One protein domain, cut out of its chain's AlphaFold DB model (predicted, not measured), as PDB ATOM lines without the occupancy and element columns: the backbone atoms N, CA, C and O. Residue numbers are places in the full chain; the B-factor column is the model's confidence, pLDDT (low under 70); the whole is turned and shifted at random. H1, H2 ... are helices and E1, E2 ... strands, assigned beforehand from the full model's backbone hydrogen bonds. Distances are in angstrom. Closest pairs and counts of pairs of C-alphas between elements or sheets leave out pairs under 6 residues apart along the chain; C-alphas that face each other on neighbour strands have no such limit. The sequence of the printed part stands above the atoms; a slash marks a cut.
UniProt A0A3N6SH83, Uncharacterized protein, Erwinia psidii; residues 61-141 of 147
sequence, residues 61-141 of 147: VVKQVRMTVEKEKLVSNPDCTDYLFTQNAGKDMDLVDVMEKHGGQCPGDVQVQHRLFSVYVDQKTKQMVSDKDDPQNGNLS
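This is residues 61 to 141 of the 147 residues of an uncharacterized protein of Erwinia psidii (UniProt A0A3N6SH83). A strongly twisted sheet of four antiparallel strands is covered on one face by a single helix, H1, which lies slantwise over it. Three long strands, E1 to E3, make most of the sheet, with the short E4 at one edge; the long loop of residues 101 to 114 extends the body at one end, and the tight turn between E1 and E2 is at the other. The printed part has 81 residues, with one named helix and four named strands in the order H1 E1 E2 E3 E4; across the sheet the order is also E1 E2 E3 E4. The class is mixed, helices and strands, with 40 residues, under half, in named elements. The whole is compact, with a radius of gyration of the C-alphas of 12.7 A, and only just elongated, spanning 38 by 25 by 22 A.

H1, residues 61 to 71, is on the sheet formed by E1, residues 81 to 90, E2, residues 93 to 100, E3, residues 115 to 122, and E4, residues 128 to 130. Its height over the sheet is 7.0 A, and with the sheet it makes two layers, a helix on one face. H1 lies over E2, only just not also over E3, on which 2 of its C-alphas fall, and runs slantwise to the strands, at 52 degrees to E2 on the local plane. The closest C-alphas of H1 and E2 are those of Val 62 and Val 96, 6.7 A apart. Every O i to N i+4 pair in H1 is within hydrogen-bond range. The strands form a meander, each the antiparallel neighbour of the one before, and each successive pair is a hairpin. E1 and E2 stand at 158 degrees, with N 84 and O 97 within hydrogen-bond range at 2.9 A; E1 bends by 71 degrees at residue 87. E2 and E3 stand at 160 degrees, with N 96 and O 119 within range at 2.8 A. E3 and E4 stand at 152 degrees, with N 120 and O 129 within range at 2.8 A. The edge strands E1 and E4 are apart.

H1 begins at C-alpha 61, (18.347, -28.756, 51.473), and is 15.3 A long. E1 begins at C-alpha 81, (20.929, -20.180, 38.498), and is 23.7 A long. E2 is 22.7 A long and E3 20.6 A. E4 has three residues and ends at C-alpha 130, (12.920, -33.654, 39.769).

The two C-alphas farthest apart are those of Lys 91 and Gln 105, 38.1 A. The link from E2 to E3 is long, 14 residues. The printed part has no cut. Its mean pLDDT is 89.9, and no printed residue is under 70.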
ATOM      1  N   VAL A  61      19.046 -28.130  52.607       89.81
ATOM      2  CA  VAL A  61      18.347 -28.756  51.473       89.81
ATOM      3  C   VAL A  61      18.730 -28.075  50.163       89.81
ATOM      4  O   VAL A  61      19.080 -28.745  49.198       89.81
ATOM      5  N   VAL A  62      18.765 -26.740  50.141       91.19
ATOM      6  CA  VAL A  62      19.213 -25.976  48.962       91.19
ATOM      7  C   VAL A  62      20.668 -26.290  48.635       91.19
ATOM      8  O   VAL A  62      21.011 -26.469  47.470       91.19
ATOM      9  N   LYS A  63      21.527 -26.416  49.653       91.94
ATOM     10  CA  LYS A  63      22.922 -26.821  49.456       91.94
ATOM     11  C   LYS A  63      23.020 -28.210  48.819       91.94
ATOM     12  O   LYS A  63      23.798 -28.380  47.887       91.94
ATOM     13  N   GLN A  64      22.234 -29.173  49.302       91.44
ATOM     14  CA  GLN A  64      22.182 -30.524  48.742       91.44
ATOM     15  C   GLN A  64      21.753 -30.497  47.269       91.44
ATOM     16  O   GLN A  64      22.452 -31.044  46.420       91.44
ATOM     17  N   VAL A  65      20.649 -29.812  46.960       91.75
ATOM     18  CA  VAL A  65      20.137 -29.700  45.588       91.75
ATOM     19  C   VAL A  65      21.164 -29.034  44.679       91.75
ATOM     20  O   VAL A  65      21.455 -29.562  43.612       91.75
ATOM     21  N   ARG A  66      21.784 -27.934  45.119       91.88
ATOM     22  CA  ARG A  66      22.844 -27.258  44.364       91.88
ATOM     23  C   ARG A  66      24.004 -28.197  44.031       91.88
ATOM     24  O   ARG A  66      24.447 -28.228  42.889       91.88
ATOM     25  N   MET A  67      24.470 -28.985  45.002       91.94
ATOM     26  CA  MET A  67      25.547 -29.953  44.773       91.94
ATOM     27  C   MET A  67      25.160 -31.003  43.727       91.94
ATOM     28  O   MET A  67      25.967 -31.306  42.853       91.94
ATOM     29  N   THR A  68      23.935 -31.529  43.773       91.50
ATOM     30  CA  THR A  68      23.443 -32.476  42.758       91.50
ATOM     31  C   THR A  68      23.327 -31.828  41.386       91.50
ATOM     32  O   THR A  68      23.763 -32.414  40.403       91.50
ATOM     33  N   VAL A  69      22.784 -30.614  41.310       91.38
ATOM     34  CA  VAL A  69      22.624 -29.868  40.056       91.38
ATOM     35  C   VAL A  69      23.977 -29.617  39.388       91.38
ATOM     36  O   VAL A  69      24.103 -29.810  38.179       91.38
ATOM     37  N   GLU A  70      24.997 -29.248  40.163       91.75
ATOM     38  CA  GLU A  70      26.361 -29.038  39.670       91.75
ATOM     39  C   GLU A  70      27.055 -30.362  39.291       91.75
ATOM     40  O   GLU A  70      27.665 -30.447  38.223       91.75
ATOM     41  N   LYS A  71      26.932 -31.412  40.120       90.75
ATOM     42  CA  LYS A  71      27.546 -32.737  39.891       90.75
ATOM     43  C   LYS A  71      26.988 -33.413  38.640       90.75
ATOM     44  O   LYS A  71      27.752 -33.862  37.789       90.75
ATOM     45  N   GLU A  72      25.666 -33.438  38.517       89.75
ATOM     46  CA  GLU A  72      24.948 -34.062  37.401       89.75
ATOM     47  C   GLU A  72      24.831 -33.132  36.184       89.75
ATOM     48  O   GLU A  72      24.287 -33.525  35.155       89.75
ATOM     49  N   LYS A  73      25.348 -31.897  36.285       90.50
ATOM     50  CA  LYS A  73      25.295 -30.868  35.236       90.50
ATOM     51  C   LYS A  73      23.876 -30.639  34.706       90.50
ATOM     52  O   LYS A  73      23.665 -30.529  33.500       90.50
ATOM     53  N   LEU A  74      22.904 -30.558  35.617       89.00
ATOM     54  CA  LEU A  74      21.486 -30.367  35.273       89.00
ATOM     55  C   LEU A  74      21.203 -28.975  34.692       89.00
ATOM     56  O   LEU A  74      20.173 -28.770  34.059       89.00
ATOM     57  N   VAL A  75      22.119 -28.025  34.892       91.00
ATOM     58  CA  VAL A  75      22.069 -26.675  34.323       91.00
ATOM     59  C   VAL A  75      23.348 -26.382  33.551       91.00
ATOM     60  O   VAL A  75      24.437 -26.813  33.931       91.00
ATOM     61  N   SER A  76      23.232 -25.610  32.470       88.69
ATOM     62  CA  SER A  76      24.392 -25.214  31.666       88.69
ATOM     63  C   SER A  76      25.269 -24.175  32.365       88.69
ATOM     64  O   SER A  76      26.481 -24.172  32.162       88.69
ATOM     65  N   ASN A  77      24.671 -23.295  33.175       89.19
ATOM     66  CA  ASN A  77      25.384 -22.237  33.879       89.19
ATOM     67  C   ASN A  77      24.925 -22.139  35.348       89.19
ATOM     68  O   ASN A  77      23.936 -21.459  35.636       89.19
ATOM     69  N   PRO A  78      25.630 -22.800  36.285       89.25
ATOM     70  CA  PRO A  78      25.242 -22.807  37.694       89.25
ATOM     71  C   PRO A  78      25.354 -21.425  38.355       89.25
ATOM     72  O   PRO A  78      24.600 -21.139  39.282       89.25
ATOM     73  N   ASP A  79      26.229 -20.540  37.864       89.81
ATOM     74  CA  ASP A  79      26.380 -19.172  38.385       89.81
ATOM     75  C   ASP A  79      25.200 -18.258  38.009       89.81
ATOM     76  O   ASP A  79      24.913 -17.274  38.698       89.81
ATOM     77  N   CYS A  80      24.486 -18.611  36.936       91.75
ATOM     78  CA  CYS A  80      23.269 -17.944  36.469       91.75
ATOM     79  C   CYS A  80      21.996 -18.700  36.847       91.75
ATOM     80  O   CYS A  80      20.973 -18.601  36.174       91.75
ATOM     81  N   THR A  81      22.059 -19.445  37.945       92.50
ATOM     82  CA  THR A  81      20.929 -20.180  38.498       92.50
ATOM     83  C   THR A  81      20.611 -19.656  39.896       92.50
ATOM     84  O   THR A  81      21.516 -19.363  40.680       92.50
ATOM     85  N   ASP A  82      19.329 -19.536  40.212       91.56
ATOM     86  CA  ASP A  82      18.827 -19.213  41.545       91.56
ATOM     87  C   ASP A  82      17.987 -20.372  42.100       91.56
ATOM     88  O   ASP A  82      17.490 -21.214  41.350       91.56
ATOM     89  N   TYR A  83      17.852 -20.432  43.423       92.81
ATOM     90  CA  TYR A  83      17.194 -21.533  44.123       92.81
ATOM     91  C   TYR A  83      16.147 -20.997  45.094       92.81
ATOM     92  O   TYR A  83      16.481 -20.401  46.122       92.81
ATOM     93  N   LEU A  84      14.877 -21.272  44.811       92.94
ATOM     94  CA  LEU A  84      13.767 -20.898  45.678       92.94
ATOM     95  C   LEU A  84      13.337 -22.097  46.528       92.94
ATOM     96  O   LEU A  84      12.880 -23.112  46.014       92.94
ATOM     97  N   PHE A  85      13.488 -21.977  47.846       93.88
ATOM     98  CA  PHE A  85      13.128 -23.030  48.793       93.88
ATOM     99  C   PHE A  85      11.714 -22.848  49.337       93.88
ATOM    100  O   PHE A  85      11.412 -21.837  49.973       93.88
ATOM    101  N   THR A  86      10.895 -23.885  49.188       92.94
ATOM    102  CA  THR A  86       9.574 -24.005  49.804       92.94
ATOM    103  C   THR A  86       9.569 -25.200  50.749       92.94
ATOM    104  O   THR A  86       9.632 -26.357  50.333       92.94
ATOM    105  N   GLN A  87       9.479 -24.922  52.048       91.69
ATOM    106  CA  GLN A  87       9.408 -25.968  53.064       91.69
ATOM    107  C   GLN A  87       8.022 -26.617  53.088       91.69
ATOM    108  O   GLN A  87       7.017 -25.909  53.018       91.69
ATOM    109  N   ASN A  88       7.956 -27.935  53.292       88.69
ATOM    110  CA  ASN A  88       6.694 -28.680  53.422       88.69
ATOM    111  C   ASN A  88       5.737 -28.471  52.231       88.69
ATOM    112  O   ASN A  88       4.524 -28.360  52.414       88.69
ATOM    113  N   ALA A  89       6.275 -28.413  51.011       86.62
ATOM    114  CA  ALA A  89       5.476 -28.343  49.787       86.62
ATOM    115  C   ALA A  89       4.574 -29.581  49.601       86.62
ATOM    116  O   ALA A  89       3.554 -29.517  48.918       86.62
ATOM    117  N   GLY A  90       4.927 -30.698  50.245       84.56
ATOM    118  CA  GLY A  90       4.099 -31.892  50.378       84.56
ATOM    119  C   GLY A  90       4.238 -32.528  51.762       84.56
ATOM    120  O   GLY A  90       4.942 -32.023  52.639       84.56
ATOM    121  N   LYS A  91       3.568 -33.667  51.970       88.31
ATOM    122  CA  LYS A  91       3.674 -34.427  53.223       88.31
ATOM    123  C   LYS A  91       5.099 -34.969  53.371       88.31
ATOM    124  O   LYS A  91       5.458 -35.909  52.674       88.31
ATOM    125  N   ASP A  92       5.872 -34.375  54.278       89.25
ATOM    126  CA  ASP A  92       7.294 -34.676  54.508       89.25
ATOM    127  C   ASP A  92       8.209 -34.388  53.294       89.25
ATOM    128  O   ASP A  92       9.280 -34.983  53.170       89.25
ATOM    129  N   MET A  93       7.809 -33.472  52.403       91.56
ATOM    130  CA  MET A  93       8.591 -33.089  51.224       91.56
ATOM    131  C   MET A  93       8.885 -31.595  51.215       91.56
ATOM    132  O   MET A  93       7.981 -30.771  51.358       91.56
ATOM    133  N   ASP A  94      10.145 -31.261  50.977       93.94
ATOM    134  CA  ASP A  94      10.575 -29.911  50.649       93.94
ATOM    135  C   ASP A  94      10.675 -29.752  49.132       93.94
ATOM    136  O   ASP A  94      10.975 -30.707  48.421       93.94
ATOM    137  N   LEU A  95      10.428 -28.546  48.635       94.06
ATOM    138  CA  LEU A  95      10.545 -28.202  47.223       94.06
ATOM    139  C   LEU A  95      11.639 -27.154  47.051       94.06
ATOM    140  O   LEU A  95      11.712 -26.178  47.801       94.06
ATOM    141  N   VAL A  96      12.480 -27.358  46.050       94.75
ATOM    142  CA  VAL A  96      13.464 -26.388  45.589       94.75
ATOM    143  C   VAL A  96      13.206 -26.130  44.115       94.75
ATOM    144  O   VAL A  96      13.430 -27.011  43.286       94.75
ATOM    145  N   ASP A  97      12.748 -24.929  43.789       94.06
ATOM    146  CA  ASP A  97      12.625 -24.493  42.404       94.06
ATOM    147  C   ASP A  97      13.966 -23.938  41.935       94.06
ATOM    148  O   ASP A  97      14.536 -23.029  42.544       94.06
ATOM    149  N   VAL A  98      14.470 -24.513  40.851       93.75
ATOM    150  CA  VAL A  98      15.692 -24.096  40.177       93.75
ATOM    151  C   VAL A  98      15.286 -23.128  39.078       93.75
ATOM    152  O   VAL A  98      14.584 -23.486  38.128       93.75
ATOM    153  N   MET A  99      15.687 -21.876  39.234       92.88
ATOM    154  CA  MET A  99      15.266 -20.778  38.378       92.88
ATOM    155  C   MET A  99      16.447 -20.198  37.616       92.88
ATOM    156  O   MET A  99      17.571 -20.164  38.113       92.88
ATOM    157  N   GLU A 100      16.186 -19.697  36.417       91.38
ATOM    158  CA  GLU A 100      17.164 -18.911  35.685       91.38
ATOM    159  C   GLU A 100      17.295 -17.530  36.330       91.38
ATOM    160  O   GLU A 100      16.305 -16.855  36.632       91.38
ATOM    161  N   LYS A 101      18.536 -17.115  36.573       90.25
ATOM    162  CA  LYS A 101      18.863 -15.783  37.070       90.25
ATOM    163  C   LYS A 101      19.294 -14.916  35.898       90.25
ATOM    164  O   LYS A 101      20.268 -15.228  35.220       90.25
ATOM    165  N   HIS A 102      18.647 -13.767  35.748       89.56
ATOM    166  CA  HIS A 102      18.983 -12.783  34.723       89.56
ATOM    167  C   HIS A 102      19.586 -11.516  35.338       89.56
ATOM    168  O   HIS A 102      19.269 -11.135  36.468       89.56
ATOM    169  N   GLY A 103      20.463 -10.847  34.586       86.19
ATOM    170  CA  GLY A 103      21.104  -9.594  34.986       86.19
ATOM    171  C   GLY A 103      22.554  -9.738  35.454       86.19
ATOM    172  O   GLY A 103      23.070 -10.828  35.710       86.19
ATOM    173  N   GLY A 104      23.245  -8.600  35.555       86.88
ATOM    174  CA  GLY A 104      24.684  -8.572  35.817       86.88
ATOM    175  C   GLY A 104      25.466  -9.209  34.664       86.88
ATOM    176  O   GLY A 104      25.496  -8.661  33.569       86.88
ATOM    177  N   GLN A 105      26.097 -10.358  34.922       89.56
ATOM    178  CA  GLN A 105      26.823 -11.151  33.918       89.56
ATOM    179  C   GLN A 105      25.960 -12.246  33.266       89.56
ATOM    180  O   GLN A 105      26.419 -12.901  32.333       89.56
ATOM    181  N   CYS A 106      24.731 -12.451  33.746       88.88
ATOM    182  CA  CYS A 106      23.839 -13.491  33.254       88.88
ATOM    183  C   CYS A 106      22.920 -12.949  32.151       88.88
ATOM    184  O   CYS A 106      22.294 -11.902  32.351       88.88
ATOM    185  N   PRO A 107      22.845 -13.625  30.989       86.69
ATOM    186  CA  PRO A 107      22.044 -13.169  29.856       86.69
ATOM    187  C   PRO A 107      20.542 -13.242  30.159       86.69
ATOM    188  O   PRO A 107      20.125 -13.975  31.045       86.69
ATOM    189  N   GLY A 108      19.734 -12.511  29.386       85.88
ATOM    190  CA  GLY A 108      18.267 -12.537  29.434       85.88
ATOM    191  C   GLY A 108      17.630 -11.336  30.142       85.88
ATOM    192  O   GLY A 108      18.314 -10.378  30.506       85.88
ATOM    193  N   ASP A 109      16.302 -11.353  30.251       86.88
ATOM    194  CA  ASP A 109      15.514 -10.224  30.755       86.88
ATOM    195  C   ASP A 109      15.371 -10.295  32.279       86.88
ATOM    196  O   ASP A 109      14.847 -11.261  32.819       86.88
ATOM    197  N   VAL A 110      15.798  -9.246  32.984       84.62
ATOM    198  CA  VAL A 110      15.716  -9.154  34.453       84.62
ATOM    199  C   VAL A 110      14.286  -9.176  34.996       84.62
ATOM    200  O   VAL A 110      14.096  -9.435  36.182       84.62
ATOM    201  N   GLN A 111      13.284  -8.874  34.165       84.00
ATOM    202  CA  GLN A 111      11.877  -8.892  34.568       84.00
ATOM    203  C   GLN A 111      11.216 -10.259  34.398       84.00
ATOM    204  O   GLN A 111      10.108 -10.470  34.888       84.00
ATOM    205  N   VAL A 112      11.875 -11.187  33.708       82.62
ATOM    206  CA  VAL A 112      11.364 -12.529  33.456       82.62
ATOM    207  C   VAL A 112      12.230 -13.493  34.241       82.62
ATOM    208  O   VAL A 112      13.424 -13.532  34.022       82.62
ATOM    209  N   GLN A 113      11.652 -14.278  35.147       81.50
ATOM    210  CA  GLN A 113      12.392 -15.324  35.853       81.50
ATOM    211  C   GLN A 113      11.803 -16.677  35.471       81.50
ATOM    212  O   GLN A 113      10.717 -17.042  35.927       81.50
ATOM    213  N   HIS A 114      12.481 -17.400  34.582       88.81
ATOM    214  CA  HIS A 114      11.984 -18.690  34.121       88.81
ATOM    215  C   HIS A 114      12.345 -19.798  35.112       88.81
ATOM    216  O   HIS A 114      13.474 -19.877  35.596       88.81
ATOM    217  N   ARG A 115      11.388 -20.680  35.415       91.88
ATOM    218  CA  ARG A 115      11.671 -21.908  36.162       91.88
ATOM    219  C   ARG A 115      12.302 -22.912  35.205       91.88
ATOM    220  O   ARG A 115      11.667 -23.288  34.228       91.88
ATOM    221  N   LEU A 116      13.515 -23.362  35.507       92.31
ATOM    222  CA  LEU A 116      14.184 -24.405  34.734       92.31
ATOM    223  C   LEU A 116      13.577 -25.770  35.063       92.31
ATOM    224  O   LEU A 116      13.163 -26.494  34.166       92.31
ATOM    225  N   PHE A 117      13.506 -26.090  36.353       94.62
ATOM    226  CA  PHE A 117      12.879 -27.296  36.890       94.62
ATOM    227  C   PHE A 117      12.695 -27.160  38.404       94.62
ATOM    228  O   PHE A 117      13.203 -26.242  39.046       94.62
ATOM    229  N   SER A 118      11.972 -28.097  38.982       94.06
ATOM    230  CA  SER A 118      11.695 -28.265  40.395       94.06
ATOM    231  C   SER A 118      12.369 -29.538  40.906       94.06
ATOM    232  O   SER A 118      12.491 -30.543  40.198       94.06
ATOM    233  N   VAL A 119      12.804 -29.508  42.162       94.38
ATOM    234  CA  VAL A 119      13.358 -30.661  42.874       94.38
ATOM    235  C   VAL A 119      12.599 -30.846  44.178       94.38
ATOM    236  O   VAL A 119      12.631 -29.986  45.056       94.38
ATOM    237  N   TYR A 120      11.942 -31.987  44.321       93.69
ATOM    238  CA  TYR A 120      11.323 -32.415  45.563       93.69
ATOM    239  C   TYR A 120      12.320 -33.247  46.357       93.69
ATOM    240  O   TYR A 120      12.922 -34.186  45.834       93.69
ATOM    241  N   VAL A 121      12.477 -32.907  47.629       93.44
ATOM    242  CA  VAL A 121      13.385 -33.568  48.559       93.44
ATOM    243  C   VAL A 121      12.574 -34.172  49.689       93.44
ATOM    244  O   VAL A 121      11.909 -33.462  50.445       93.44
ATOM    245  N   ASP A 122      12.643 -35.489  49.833       92.88
ATOM    246  CA  ASP A 122      12.034 -36.174  50.967       92.88
ATOM    247  C   ASP A 122      12.818 -35.844  52.247       92.88
ATOM    248  O   ASP A 122      14.033 -36.046  52.345       92.88
ATOM    249  N   GLN A 123      12.130 -35.323  53.259       90.12
ATOM    250  CA  GLN A 123      12.777 -34.829  54.472       90.12
ATOM    251  C   GLN A 123      13.438 -35.946  55.294       90.12
ATOM    252  O   GLN A 123      14.401 -35.658  56.015       90.12
ATOM    253  N   LYS A 124      12.956 -37.192  55.191       90.50
ATOM    254  CA  LYS A 124      13.403 -38.342  55.995       90.50
ATOM    255  C   LYS A 124      14.552 -39.091  55.331       90.50
ATOM    256  O   LYS A 124      15.560 -39.364  55.971       90.50
ATOM    257  N   THR A 125      14.382 -39.425  54.061       90.50
ATOM    258  CA  THR A 125      15.313 -40.229  53.262       90.50
ATOM    259  C   THR A 125      16.347 -39.378  52.539       90.50
ATOM    260  O   THR A 125      17.351 -39.916  52.083       90.50
ATOM    261  N   LYS A 126      16.117 -38.060  52.427       89.62
ATOM    262  CA  LYS A 126      16.923 -37.126  51.624       89.62
ATOM    263  C   LYS A 126      16.993 -37.493  50.142       89.62
ATOM    264  O   LYS A 126      17.845 -36.970  49.425       89.62
ATOM    265  N   GLN A 127      16.096 -38.362  49.677       91.75
ATOM    266  CA  GLN A 127      15.962 -38.696  48.269       91.75
ATOM    267  C   GLN A 127      15.412 -37.496  47.499       91.75
ATOM    268  O   GLN A 127      14.566 -36.757  48.006       91.75
ATOM    269  N   MET A 128      15.907 -37.317  46.278       93.25
ATOM    270  CA  MET A 128      15.539 -36.208  45.412       93.25
ATOM    271  C   MET A 128      14.849 -36.735  44.160       93.25
ATOM    272  O   MET A 128      15.319 -37.684  43.532       93.25
ATOM    273  N   VAL A 129      13.747 -36.100  43.787       93.31
ATOM    274  CA  VAL A 129      13.069 -36.310  42.505       93.31
ATOM    275  C   VAL A 129      12.866 -34.959  41.838       93.31
ATOM    276  O   VAL A 129      12.675 -33.955  42.517       93.31
ATOM    277  N   SER A 130      12.945 -34.906  40.517       93.62
ATOM    278  CA  SER A 130      12.920 -33.654  39.769       93.62
ATOM    279  C   SER A 130      12.159 -33.793  38.469       93.62
ATOM    280  O   SER A 130      12.253 -34.822  37.812       93.62
ATOM    281  N   ASP A 131      11.464 -32.738  38.064       93.50
ATOM    282  CA  ASP A 131      10.794 -32.650  36.766       93.50
ATOM    283  C   ASP A 131      11.716 -32.158  35.633       93.50
ATOM    284  O   ASP A 131      11.231 -31.687  34.611       93.50
ATOM    285  N   LYS A 132      13.045 -32.290  35.769       88.44
ATOM    286  CA  LYS A 132      14.035 -31.798  34.789       88.44
ATOM    287  C   LYS A 132      13.775 -32.201  33.332       88.44
ATOM    288  O   LYS A 132      14.172 -31.482  32.424       88.44
ATOM    289  N   ASP A 133      13.164 -33.365  33.111       87.19
ATOM    290  CA  ASP A 133      12.908 -33.908  31.775       87.19
ATOM    291  C   ASP A 133      11.575 -33.407  31.197       87.19
ATOM    292  O   ASP A 133      11.360 -33.477  29.988       87.19
ATOM    293  N   ASP A 134      10.682 -32.899  32.049       87.88
ATOM    294  CA  ASP A 134       9.373 -32.374  31.672       87.88
ATOM    295  C   ASP A 134       8.884 -31.302  32.670       87.88
ATOM    296  O   ASP A 134       7.925 -31.519  33.421       87.88
ATOM    297  N   PRO A 135       9.523 -30.119  32.689       82.12
ATOM    298  CA  PRO A 135       9.191 -29.057  33.636       82.12
ATOM    299  C   PRO A 135       7.850 -28.375  33.331       82.12
ATOM    300  O   PRO A 135       7.410 -27.529  34.105       82.12
ATOM    301  N   GLN A 136       7.181 -28.694  32.215       82.25
ATOM    302  CA  GLN A 136       5.844 -28.171  31.910       82.25
ATOM    303  C   GLN A 136       4.737 -29.083  32.435       82.25
ATOM    304  O   GLN A 136       3.750 -28.592  32.980       82.25
ATOM    305  N   ASN A 137       4.895 -30.397  32.287       77.69
ATOM    306  CA  ASN A 137       3.899 -31.369  32.726       77.69
ATOM    307  C   ASN A 137       4.168 -31.884  34.152       77.69
ATOM    308  O   ASN A 137       3.274 -32.438  34.786       77.69
ATOM    309  N   GLY A 138       5.395 -31.712  34.656       79.25
ATOM    310  CA  GLY A 138       5.806 -32.125  35.996       79.25
ATOM    311  C   GLY A 138       6.120 -33.617  36.118       79.25
ATOM    312  O   GLY A 138       5.902 -34.195  37.183       79.25
ATOM    313  N   ASN A 139       6.589 -34.276  35.051       87.81
ATOM    314  CA  ASN A 139       6.958 -35.690  35.139       87.81
ATOM    315  C   ASN A 139       8.241 -35.856  35.965       87.81
ATOM    316  O   ASN A 139       9.313 -35.426  35.547       87.81
ATOM    317  N   LEU A 140       8.128 -36.495  37.130       89.44
ATOM    318  CA  LEU A 140       9.220 -36.601  38.094       89.44
ATOM    319  C   LEU A 140      10.167 -37.766  37.765       89.44
ATOM    320  O   LEU A 140       9.770 -38.930  37.748       89.44
ATOM    321  N   SER A 141      11.445 -37.443  37.607       90.25
ATOM    322  CA  SER A 141      12.571 -38.369  37.492       90.25
ATOM    323  C   SER A 141      13.363 -38.427  38.796       90.25
ATOM    324  O   SER A 141      13.580 -37.417  39.464       90.25
TER     325      SER A 141